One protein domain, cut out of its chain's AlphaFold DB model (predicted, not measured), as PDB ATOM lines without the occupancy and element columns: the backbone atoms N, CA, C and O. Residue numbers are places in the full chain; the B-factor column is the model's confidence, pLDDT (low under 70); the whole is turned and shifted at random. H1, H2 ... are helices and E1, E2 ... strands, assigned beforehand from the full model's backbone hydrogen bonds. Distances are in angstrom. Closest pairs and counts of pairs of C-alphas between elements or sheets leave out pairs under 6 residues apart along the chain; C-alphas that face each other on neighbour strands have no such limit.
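Overview. This is residues 9 to 89 of the 94 residues of the protein "BHLH123 protein" of Hibiscus syriacus (UniProt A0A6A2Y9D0). One twisted sheet of six antiparallel strands folds over into an L: the long strands E1 and E2 run through both limbs, bending by 101 degrees at residue 12 and by 95 degrees at residue 25, with E3 beside the last residues of E2 in one limb and the hairpins of E4, E5 and E6 in the other. From E6 a tail runs through the small helix H1 to H2, which is held well away from the sheet, with residues 73 to 78 and 84 to 89 sticking out. The 81 printed residues hold six named strands, E1 to E6, then two named helices, H1 and H2; the class is mixed, helices and strands. The sheet is branched, E2 having three neighbours. The whole is loose, with a radius of gyration of the C-alphas of 15.3 A and spans of 41 by 28 by 25 A.

Arrangement. E1, residues 9 to 19, bends by 101 degrees at residue 12. E2, residues 22 to 33, bends by 95 degrees at residue 25 and forms a hairpin with E1; C-alphas 16 and 26 face each other at 4.3 A, and N 11 and O 28 are within hydrogen-bond range at 2.8 A. E1 lies on one side of E2; E3, residues 36 to 39, and E4, residues 42 to 45, lie on the other side. E2 and E3 form a hairpin, with N 31 and O 38 at 2.8 A, and E1, E2 and E3 are a meander, each strand the antiparallel neighbour of the one before. E3 runs on into E4 at 72 degrees, and N 23 of E2 and O 43 of E4 are 2.8 A apart. E4, E5, residues 52 to 56, and E6, residues 61 to 65, are a second meander, with N 44 and O 54 at 2.9 A and N 53 and O 64 at 2.8 A. H1, residues 67 to 70, only grazes the sheet with its residues 67 to 69, and it is near E5. H2, residues 77 to 87, is not on the sheet and is apart from H1. In H2, 6 of 7 O i to N i+4 pairs are within hydrogen-bond range; H1 is too short for such a pair.

Along the chain. E1 starts at C-alpha 9, (2.429, 35.945, 118.431), and is 22.5 A long; E2 is 21.9 A. E3 measures 9.7 A, E4 10.3 A, E5 13.0 A and E6 13.4 A, ending at C-alpha 65, (20.364, 30.777, 123.715). H1 is 5.2 A long and H2 15.8 A, ending at C-alpha 87, (22.820, 20.264, 137.249).

Size, cuts and confidence. The C-alphas farthest apart, of Phe 36 and Gly 89, are 43.7 A apart. The printed part has no cut, and no link is long. The mean pLDDT of the printed part is 79.8; residues 47 to 50, 73 and 77 to 89 are under 70.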
ATOM      1  N   TYR A   9       3.815  36.261 118.717       89.00
ATOM      2  CA  TYR A   9       2.429  35.945 118.431       89.00
ATOM      3  C   TYR A   9       2.346  34.576 117.764       89.00
ATOM      4  O   TYR A   9       3.057  34.303 116.795       89.00
ATOM      5  N   PHE A  10       1.472  33.734 118.307       91.62
ATOM      6  CA  PHE A  10       1.175  32.403 117.800       91.62
ATOM      7  C   PHE A  10      -0.263  32.392 117.292       91.62
ATOM      8  O   PHE A  10      -1.188  32.757 118.026       91.62
ATOM      9  N   ASP A  11      -0.450  31.942 116.059       93.00
ATOM     10  CA  ASP A  11      -1.769  31.684 115.505       93.00
ATOM     11  C   ASP A  11      -2.412  30.467 116.182       93.00
ATOM     12  O   ASP A  11      -1.772  29.665 116.865       93.00
ATOM     13  N   ARG A  12      -3.717  30.292 115.946       95.00
ATOM     14  CA  ARG A  12      -4.460  29.112 116.421       95.00
ATOM     15  C   ARG A  12      -3.903  27.801 115.871       95.00
ATOM     16  O   ARG A  12      -4.033  26.768 116.518       95.00
ATOM     17  N   VAL A  13      -3.353  27.845 114.662       93.50
ATOM     18  CA  VAL A  13      -2.754  26.702 113.982       93.50
ATOM     19  C   VAL A  13      -1.376  27.136 113.515       93.50
ATOM     20  O   VAL A  13      -1.259  28.093 112.756       93.50
ATOM     21  N   VAL A  14      -0.352  26.423 113.972       93.69
ATOM     22  CA  VAL A  14       1.033  26.608 113.535       93.69
ATOM     23  C   VAL A  14       1.402  25.405 112.684       93.69
ATOM     24  O   VAL A  14       1.226  24.265 113.121       93.69
ATOM     25  N   THR A  15       1.889  25.644 111.468       93.94
ATOM     26  CA  THR A  15       2.317  24.576 110.555       93.94
ATOM     27  C   THR A  15       3.788  24.743 110.207       93.94
ATOM     28  O   THR A  15       4.273  25.864 110.099       93.94
ATOM     29  N   ALA A  16       4.520  23.633 110.113       94.25
ATOM     30  CA  ALA A  16       5.933  23.609 109.742       94.25
ATOM     31  C   ALA A  16       6.360  22.185 109.367       94.25
ATOM     32  O   ALA A  16       5.754  21.205 109.809       94.25
ATOM     33  N   ASN A  17       7.444  22.069 108.603       94.88
ATOM     34  CA  ASN A  17       8.130  20.808 108.364       94.88
ATOM     35  C   ASN A  17       9.195  20.581 109.447       94.88
ATOM     36  O   ASN A  17      10.144  21.360 109.564       94.88
ATOM     37  N   LEU A  18       9.018  19.527 110.242       92.50
ATOM     38  CA  LEU A  18       9.914  19.169 111.334       92.50
ATOM     39  C   LEU A  18      11.043  18.269 110.823       92.50
ATOM     40  O   LEU A  18      10.807  17.159 110.351       92.50
ATOM     41  N   SER A  19      12.278  18.723 110.997       88.56
ATOM     42  CA  SER A  19      13.491  17.941 110.777       88.56
ATOM     43  C   SER A  19      14.302  17.838 112.064       88.56
ATOM     44  O   SER A  19      14.095  18.583 113.024       88.56
ATOM     45  N   TYR A  20      15.265  16.920 112.098       86.38
ATOM     46  CA  TYR A  20      16.202  16.873 113.214       86.38
ATOM     47  C   TYR A  20      16.947  18.211 113.325       86.38
ATOM     48  O   TYR A  20      17.553  18.660 112.353       86.38
ATOM     49  N   GLY A  21      16.839  18.862 114.485       84.94
ATOM     50  CA  GLY A  21      17.445  20.172 114.731       84.94
ATOM     51  C   GLY A  21      16.829  21.331 113.941       84.94
ATOM     52  O   GLY A  21      17.451  22.382 113.865       84.94
ATOM     53  N   GLY A  22      15.636  21.197 113.344       88.50
ATOM     54  CA  GLY A  22      15.063  22.301 112.571       88.50
ATOM     55  C   GLY A  22      13.558  22.242 112.317       88.50
ATOM     56  O   GLY A  22      12.936  21.184 112.316       88.50
ATOM     57  N   LEU A  23      12.981  23.415 112.077       91.88
ATOM     58  CA  LEU A  23      11.610  23.656 111.641       91.88
ATOM     59  C   LEU A  23      11.665  24.560 110.412       91.88
ATOM     60  O   LEU A  23      12.102  25.704 110.516       91.88
ATOM     61  N   VAL A  24      11.219  24.062 109.262       90.88
ATOM     62  CA  VAL A  24      11.296  24.769 107.973       90.88
ATOM     63  C   VAL A  24       9.895  24.998 107.414       90.88
ATOM     64  O   VAL A  24       9.027  24.141 107.557       90.88
ATOM     65  N   GLY A  25       9.674  26.126 106.734       90.81
ATOM     66  CA  GLY A  25       8.375  26.435 106.125       90.81
ATOM     67  C   GLY A  25       7.322  26.732 107.184       90.81
ATOM     68  O   GLY A  25       6.226  26.186 107.145       90.81
ATOM     69  N   LEU A  26       7.718  27.519 108.181       92.88
ATOM     70  CA  LEU A  26       6.913  27.782 109.353       92.88
ATOM     71  C   LEU A  26       5.874  28.876 109.060       92.88
ATOM     72  O   LEU A  26       6.205  29.950 108.559       92.88
ATOM     73  N   GLU A  27       4.615  28.583 109.370       92.75
ATOM     74  CA  GLU A  27       3.466  29.472 109.201       92.75
ATOM     75  C   GLU A  27       2.672  29.553 110.507       92.75
ATOM     76  O   GLU A  27       2.537  28.565 111.233       92.75
ATOM     77  N   GLY A  28       2.136  30.736 110.807       91.38
ATOM     78  CA  GLY A  28       1.384  30.985 112.039       91.38
ATOM     79  C   GLY A  28       2.241  31.395 113.244       91.38
ATOM     80  O   GLY A  28       1.755  31.398 114.373       91.38
ATOM     81  N   LEU A  29       3.510  31.757 113.031       91.94
ATOM     82  CA  LEU A  29       4.363  32.372 114.050       91.94
ATOM     83  C   LEU A  29       4.862  33.724 113.559       91.94
ATOM     84  O   LEU A  29       5.499  33.818 112.509       91.94
ATOM     85  N   SER A  30       4.612  34.763 114.345       90.81
ATOM     86  CA  SER A  30       5.107  36.108 114.070       90.81
ATOM     87  C   SER A  30       5.817  36.680 115.286       90.81
ATOM     88  O   SER A  30       5.405  36.473 116.426       90.81
ATOM     89  N   LYS A  31       6.889  37.426 115.047       88.50
ATOM     90  CA  LYS A  31       7.654  38.117 116.081       88.50
ATOM     91  C   LYS A  31       7.574  39.615 115.861       88.50
ATOM     92  O   LYS A  31       7.588  40.071 114.722       88.50
ATOM     93  N   GLU A  32       7.493  40.373 116.942       87.88
ATOM     94  CA  GLU A  32       7.585  41.819 116.851       87.88
ATOM     95  C   GLU A  32       9.046  42.263 116.734       87.88
ATOM     96  O   GLU A  32       9.848  42.020 117.633       87.88
ATOM     97  N   GLU A  33       9.367  42.951 115.642       83.19
ATOM     98  CA  GLU A  33      10.654  43.601 115.404       83.19
ATOM     99  C   GLU A  33      10.416  45.031 114.937       83.19
ATOM    100  O   GLU A  33       9.632  45.266 114.017       83.19
ATOM    101  N   LEU A  34      11.088  46.000 115.565       78.94
ATOM    102  CA  LEU A  34      10.962  47.425 115.221       78.94
ATOM    103  C   LEU A  34       9.492  47.882 115.077       78.94
ATOM    104  O   LEU A  34       9.166  48.644 114.171       78.94
ATOM    105  N   PHE A  35       8.613  47.404 115.969       78.88
ATOM    106  CA  PHE A  35       7.162  47.668 115.999       78.88
ATOM    107  C   PHE A  35       6.315  46.984 114.903       78.88
ATOM    108  O   PHE A  35       5.104  47.204 114.850       78.88
ATOM    109  N   PHE A  36       6.903  46.131 114.056       85.94
ATOM    110  CA  PHE A  36       6.192  45.335 113.049       85.94
ATOM    111  C   PHE A  36       6.143  43.857 113.431       85.94
ATOM    112  O   PHE A  36       7.120  43.299 113.920       85.94
ATOM    113  N   TRP A  37       5.021  43.197 113.142       88.62
ATOM    114  CA  TRP A  37       4.917  41.742 113.230       88.62
ATOM    115  C   TRP A  37       5.490  41.109 111.968       88.62
ATOM    116  O   TRP A  37       4.927  41.254 110.883       88.62
ATOM    117  N   LEU A  38       6.615  40.420 112.112       90.00
ATOM    118  CA  LEU A  38       7.301  39.751 111.023       90.00
ATOM    119  C   LEU A  38       7.166  38.230 111.155       90.00
ATOM    120  O   LEU A  38       7.334  37.697 112.256       90.00
ATOM    121  N   PRO A  39       6.879  37.516 110.054       90.38
ATOM    122  CA  PRO A  39       6.715  36.073 110.090       90.38
ATOM    123  C   PRO A  39       8.059  35.378 110.315       90.38
ATOM    124  O   PRO A  39       9.059  35.695 109.665       90.38
ATOM    125  N   VAL A  40       8.063  34.382 111.196       90.94
ATOM    126  CA  VAL A  40       9.206  33.485 111.382       90.94
ATOM    127  C   VAL A  40       9.086  32.355 110.370       90.94
ATOM    128  O   VAL A  40       8.112  31.615 110.389       90.94
ATOM    129  N   ARG A  41      10.071  32.219 109.482       90.88
ATOM    130  CA  ARG A  41      10.050  31.244 108.379       90.88
ATOM    131  C   ARG A  41      10.741  29.933 108.720       90.88
ATOM    132  O   ARG A  41      10.376  28.886 108.183       90.88
ATOM    133  N   CYS A  42      11.773  29.999 109.556       90.19
ATOM    134  CA  CYS A  42      12.614  28.854 109.874       90.19
ATOM    135  C   CYS A  42      13.200  28.976 111.284       90.19
ATOM    136  O   CYS A  42      13.506  30.079 111.739       90.19
ATOM    137  N   ILE A  43      13.367  27.843 111.962       90.75
ATOM    138  CA  ILE A  43      14.045  27.737 113.256       90.75
ATOM    139  C   ILE A  43      15.038  26.588 113.158       90.75
ATOM    140  O   ILE A  43      14.641  25.482 112.813       90.75
ATOM    141  N   ILE A  44      16.315  26.819 113.447       89.06
ATOM    142  CA  ILE A  44      17.363  25.798 113.326       89.06
ATOM    143  C   ILE A  44      18.211  25.801 114.594       89.06
ATOM    144  O   ILE A  44      18.621  26.851 115.078       89.06
ATOM    145  N   VAL A  45      18.493  24.617 115.121       86.31
ATOM    146  CA  VAL A  45      19.430  24.380 116.217       86.31
ATOM    147  C   VAL A  45      20.661  23.720 115.612       86.31
ATOM    148  O   VAL A  45      20.564  22.641 115.031       86.31
ATOM    149  N   ASN A  46      21.811  24.384 115.703       70.44
ATOM    150  CA  ASN A  46      23.065  23.864 115.166       70.44
ATOM    151  C   ASN A  46      23.901  23.282 116.320       70.44
ATOM    152  O   ASN A  46      24.312  24.029 117.205       70.44
ATOM    153  N   ASP A  47      24.144  21.969 116.321       65.25
ATOM    154  CA  ASP A  47      24.957  21.255 117.328       65.25
ATOM    155  C   ASP A  47      26.405  21.050 116.806       65.25
ATOM    156  O   ASP A  47      26.569  20.909 115.589       65.25
ATOM    157  N   PRO A  48      27.468  21.045 117.658       60.25
ATOM    158  CA  PRO A  48      27.455  20.462 119.006       60.25
ATOM    159  C   PRO A  48      27.801  21.375 120.198       60.25
ATOM    160  O   PRO A  48      27.809  20.903 121.330       60.25
ATOM    161  N   SER A  49      28.117  22.656 120.000       56.31
ATOM    162  CA  SER A  49      28.300  23.657 121.072       56.31
ATOM    163  C   SER A  49      28.551  25.038 120.452       56.31
ATOM    164  O   SER A  49      29.362  25.122 119.529       56.31
ATOM    165  N   PRO A  50      27.939  26.130 120.944       64.25
ATOM    166  CA  PRO A  50      27.107  26.246 122.137       64.25
ATOM    167  C   PRO A  50      25.620  26.273 121.771       64.25
ATOM    168  O   PRO A  50      25.255  26.603 120.648       64.25
ATOM    169  N   GLY A  51      24.767  25.932 122.736       73.00
ATOM    170  CA  GLY A  51      23.326  25.810 122.561       73.00
ATOM    171  C   GLY A  51      22.649  27.098 122.094       73.00
ATOM    172  O   GLY A  51      22.126  27.850 122.909       73.00
ATOM    173  N   ILE A  52      22.660  27.356 120.790       81.44
ATOM    174  CA  ILE A  52      22.075  28.529 120.149       81.44
ATOM    175  C   ILE A  52      21.036  28.050 119.144       81.44
ATOM    176  O   ILE A  52      21.274  27.162 118.326       81.44
ATOM    177  N   ILE A  53      19.873  28.681 119.207       86.12
ATOM    178  CA  ILE A  53      18.778  28.523 118.269       86.12
ATOM    179  C   ILE A  53      18.779  29.729 117.333       86.12
ATOM    180  O   ILE A  53      18.729  30.882 117.770       86.12
ATOM    181  N   LEU A  54      18.809  29.453 116.038       88.38
ATOM    182  CA  LEU A  54      18.695  30.426 114.964       88.38
ATOM    183  C   LEU A  54      17.230  30.557 114.552       88.38
ATOM    184  O   LEU A  54      16.589  29.566 114.219       88.38
ATOM    185  N   PHE A  55      16.721  31.784 114.535       89.00
ATOM    186  CA  PHE A  55      15.388  32.132 114.053       89.00
ATOM    187  C   PHE A  55      15.519  32.986 112.798       89.00
ATOM    188  O   PHE A  55      16.107  34.066 112.838       89.00
ATOM    189  N   ASP A  56      14.955  32.520 111.691       88.38
ATOM    190  CA  ASP A  56      14.861  33.269 110.444       88.38
ATOM    191  C   ASP A  56      13.529  34.023 110.390       88.38
ATOM    192  O   ASP A  56      12.459  33.418 110.298       88.38
ATOM    193  N   ILE A  57      13.603  35.351 110.452       87.12
ATOM    194  CA  ILE A  57      12.465  36.278 110.452       87.12
ATOM    195  C   ILE A  57      12.306  36.904 109.049       87.12
ATOM    196  O   ILE A  57      11.806  38.013 108.875       87.12
ATOM    197  N   GLY A  58      12.807  36.229 108.009       77.56
ATOM    198  CA  GLY A  58      12.727  36.617 106.600       77.56
ATOM    199  C   GLY A  58      13.612  37.801 106.200       77.56
ATOM    200  O   GLY A  58      14.225  37.764 105.138       77.56
ATOM    201  N   VAL A  59      13.681  38.849 107.025       78.75
ATOM    202  CA  VAL A  59      14.511  40.052 106.817       78.75
ATOM    203  C   VAL A  59      15.759  40.072 107.701       78.75
ATOM    204  O   VAL A  59      16.678  40.847 107.450       78.75
ATOM    205  N   ALA A  60      15.788  39.244 108.745       82.81
ATOM    206  CA  ALA A  60      16.882  39.155 109.699       82.81
ATOM    207  C   ALA A  60      16.944  37.756 110.319       82.81
ATOM    208  O   ALA A  60      15.937  37.048 110.393       82.81
ATOM    209  N   HIS A  61      18.123  37.403 110.828       84.19
ATOM    210  CA  HIS A  61      18.327  36.205 111.632       84.19
ATOM    211  C   HIS A  61      18.576  36.600 113.089       84.19
ATOM    212  O   HIS A  61      19.447  37.424 113.374       84.19
ATOM    213  N   LYS A  62      17.829  36.005 114.017       85.50
ATOM    214  CA  LYS A  62      18.040  36.142 115.464       85.50
ATOM    215  C   LYS A  62      18.711  34.891 116.007       85.50
ATOM    216  O   LYS A  62      18.382  33.778 115.608       85.50
ATOM    217  N   GLN A  63      19.620  35.087 116.950       85.19
ATOM    218  CA  GLN A  63      20.263  34.019 117.704       85.19
ATOM    219  C   GLN A  63      19.768  34.092 119.142       85.19
ATOM    220  O   GLN A  63      19.934  35.121 119.793       85.19
ATOM    221  N   LEU A  64      19.146  33.022 119.626       82.94
ATOM    222  CA  LEU A  64      18.701  32.898 121.011       82.94
ATOM    223  C   LEU A  64      19.426  31.735 121.679       82.94
ATOM    224  O   LEU A  64      19.652  30.705 121.056       82.94
ATOM    225  N   SER A  65      19.772  31.879 122.955       79.50
ATOM    226  CA  SER A  65      20.364  30.777 123.715       79.50
ATOM    227  C   SER A  65      19.305  29.725 124.063       79.50
ATOM    228  O   SER A  65      18.210  30.069 124.512       79.50
ATOM    229  N   LEU A  66      19.646  28.442 123.915       77.88
ATOM    230  CA  LEU A  66      18.845  27.290 124.342       77.88
ATOM    231  C   LEU A  66      18.478  27.383 125.826       77.88
ATOM    232  O   LEU A  66      17.375  26.993 126.204       77.88
ATOM    233  N   SER A  67      19.345  27.969 126.656       77.25
ATOM    234  CA  SER A  67      19.096  28.157 128.091       77.25
ATOM    235  C   SER A  67      17.831  28.972 128.385       77.25
ATOM    236  O   SER A  67      17.220  28.783 129.433       77.25
ATOM    237  N   LEU A  68      17.388  29.835 127.458       75.75
ATOM    238  CA  LEU A  68      16.132  30.586 127.598       75.75
ATOM    239  C   LEU A  68      14.892  29.683 127.571       75.75
ATOM    240  O   LEU A  68      13.838  30.070 128.071       75.75
ATOM    241  N   PHE A  69      15.015  28.490 126.995       77.75
ATOM    242  CA  PHE A  69      13.915  27.549 126.803       77.75
ATOM    243  C   PHE A  69      13.970  26.359 127.774       77.75
ATOM    244  O   PHE A  69      13.021  25.583 127.833       77.75
ATOM    245  N   GLU A  70      15.043  26.208 128.558       76.00
ATOM    246  CA  GLU A  70      15.190  25.090 129.501       76.00
ATOM    247  C   GLU A  70      14.228  25.171 130.694       76.00
ATOM    248  O   GLU A  70      13.744  24.143 131.184       76.00
ATOM    249  N   VAL A  71      13.966  26.388 131.178       75.38
ATOM    250  CA  VAL A  71      13.120  26.632 132.349       75.38
ATOM    251  C   VAL A  71      11.897  27.442 131.928       75.38
ATOM    252  O   VAL A  71      11.996  28.656 131.742       75.38
ATOM    253  N   PRO A  72      10.725  26.804 131.780       72.06
ATOM    254  CA  PRO A  72       9.510  27.528 131.464       72.06
ATOM    255  C   PRO A  72       9.072  28.412 132.645       72.06
ATOM    256  O   PRO A  72       9.173  28.006 133.806       72.06
ATOM    257  N   PRO A  73       8.512  29.600 132.367       69.19
ATOM    258  CA  PRO A  73       8.140  30.585 133.385       69.19
ATOM    259  C   PRO A  73       6.982  30.148 134.297       69.19
ATOM    260  O   PRO A  73       6.724  30.798 135.304       69.19
ATOM    261  N   CYS A  74       6.275  29.064 133.963       72.31
ATOM    262  CA  CYS A  74       5.180  28.511 134.762       72.31
ATOM    263  C   CYS A  74       5.617  27.417 135.749       72.31
ATOM    264  O   CYS A  74       4.762  26.854 136.435       72.31
ATOM    265  N   MET A  75       6.911  27.081 135.826       73.19
ATOM    266  CA  MET A  75       7.374  26.093 136.799       73.19
ATOM    267  C   MET A  75       7.275  26.647 138.231       73.19
ATOM    268  O   MET A  75       7.762  27.749 138.489       73.19
ATOM    269  N   PRO A  76       6.678  25.891 139.175       73.56
ATOM    270  CA  PRO A  76       6.726  26.232 140.592       73.56
ATOM    271  C   PRO A  76       8.182  26.374 141.048       73.56
ATOM    272  O   PRO A  76       9.033  25.577 140.651       73.56
ATOM    273  N   GLN A  77       8.468  27.366 141.894       65.19
ATOM    274  CA  GLN A  77       9.835  27.675 142.345       65.19
ATOM    275  C   GLN A  77      10.529  26.474 143.013       65.19
ATOM    276  O   GLN A  77      11.733  26.294 142.862       65.19
ATOM    277  N   GLU A  78       9.754  25.612 143.673       64.88
ATOM    278  CA  GLU A  78      10.216  24.361 144.286       64.88
ATOM    279  C   GLU A  78      10.819  23.388 143.251       64.88
ATOM    280  O   GLU A  78      11.897  22.843 143.465       64.88
ATOM    281  N   VAL A  79      10.208  23.279 142.065       64.81
ATOM    282  CA  VAL A  79      10.684  22.429 140.954       64.81
ATOM    283  C   VAL A  79      11.894  23.043 140.237       64.81
ATOM    284  O   VAL A  79      12.709  22.327 139.651       64.81
ATOM    285  N   MET A  80      12.036  24.374 140.263       60.66
ATOM    286  CA  MET A  80      13.226  25.044 139.728       60.66
ATOM    287  C   MET A  80      14.472  24.748 140.569       60.66
ATOM    288  O   MET A  80      15.527  24.490 139.989       60.66
ATOM    289  N   LEU A  81      14.355  24.769 141.902       61.59
ATOM    290  CA  LEU A  81      15.489  24.570 142.811       61.59
ATOM    291  C   LEU A  81      16.068  23.150 142.685       61.59
ATOM    292  O   LEU A  81      17.276  23.002 142.537       61.59
ATOM    293  N   GLU A  82      15.214  22.120 142.601       62.25
ATOM    294  CA  GLU A  82      15.655  20.727 142.400       62.25
ATOM    295  C   GLU A  82      16.377  20.497 141.059       62.25
ATOM    296  O   GLU A  82      17.289  19.673 140.960       62.25
ATOM    297  N   LYS A  83      15.974  21.209 139.995       59.78
ATOM    298  CA  LYS A  83      16.620  21.095 138.677       59.78
ATOM    299  C   LYS A  83      17.993  21.757 138.632       59.78
ATOM    300  O   LYS A  83      18.862  21.248 137.928       59.78
ATOM    301  N   PHE A  84      18.172  22.873 139.338       61.59
ATOM    302  CA  PHE A  84      19.475  23.528 139.454       61.59
ATOM    303  C   PHE A  84      20.440  22.679 140.288       61.59
ATOM    304  O   PHE A  84      21.534  22.394 139.811       61.59
ATOM    305  N   ASP A  85      19.993  22.159 141.435       55.28
ATOM    306  CA  ASP A  85      20.800  21.309 142.326       55.28
ATOM    307  C   ASP A  85      21.303  20.036 141.611       55.28
ATOM    308  O   ASP A  85      22.462  19.640 141.716       55.28
ATOM    309  N   ARG A  86      20.465  19.440 140.747       55.88
ATOM    310  CA  ARG A  86      20.854  18.267 139.948       55.88
ATOM    311  C   ARG A  86      21.837  18.591 138.807       55.88
ATOM    312  O   ARG A  86      22.538  17.686 138.356       55.88
ATOM    313  N   LYS A  87      21.897  19.840 138.321       51.97
ATOM    314  CA  LYS A  87      22.820  20.264 137.249       51.97
ATOM    315  C   LYS A  87      24.200  20.695 137.771       51.97
ATOM    316  O   LYS A  87      25.158  20.606 137.011       51.97
ATOM    317  N   GLU A  88      24.336  21.070 139.045       46.94
ATOM    318  CA  GLU A  88      25.640  21.403 139.657       46.94
ATOM    319  C   GLU A  88      26.536  20.171 139.927       46.94
ATOM    320  O   GLU A  88      27.702  20.310 140.287       46.94
ATOM    321  N   GLY A  89      26.037  18.950 139.692       39.72
ATOM    322  CA  GLY A  89      26.794  17.700 139.850       39.72
ATOM    323  C   GLY A  89      27.689  17.288 138.668       39.72
ATOM    324  O   GLY A  89      28.304  16.225 138.739       39.72
TER     325      GLY A  89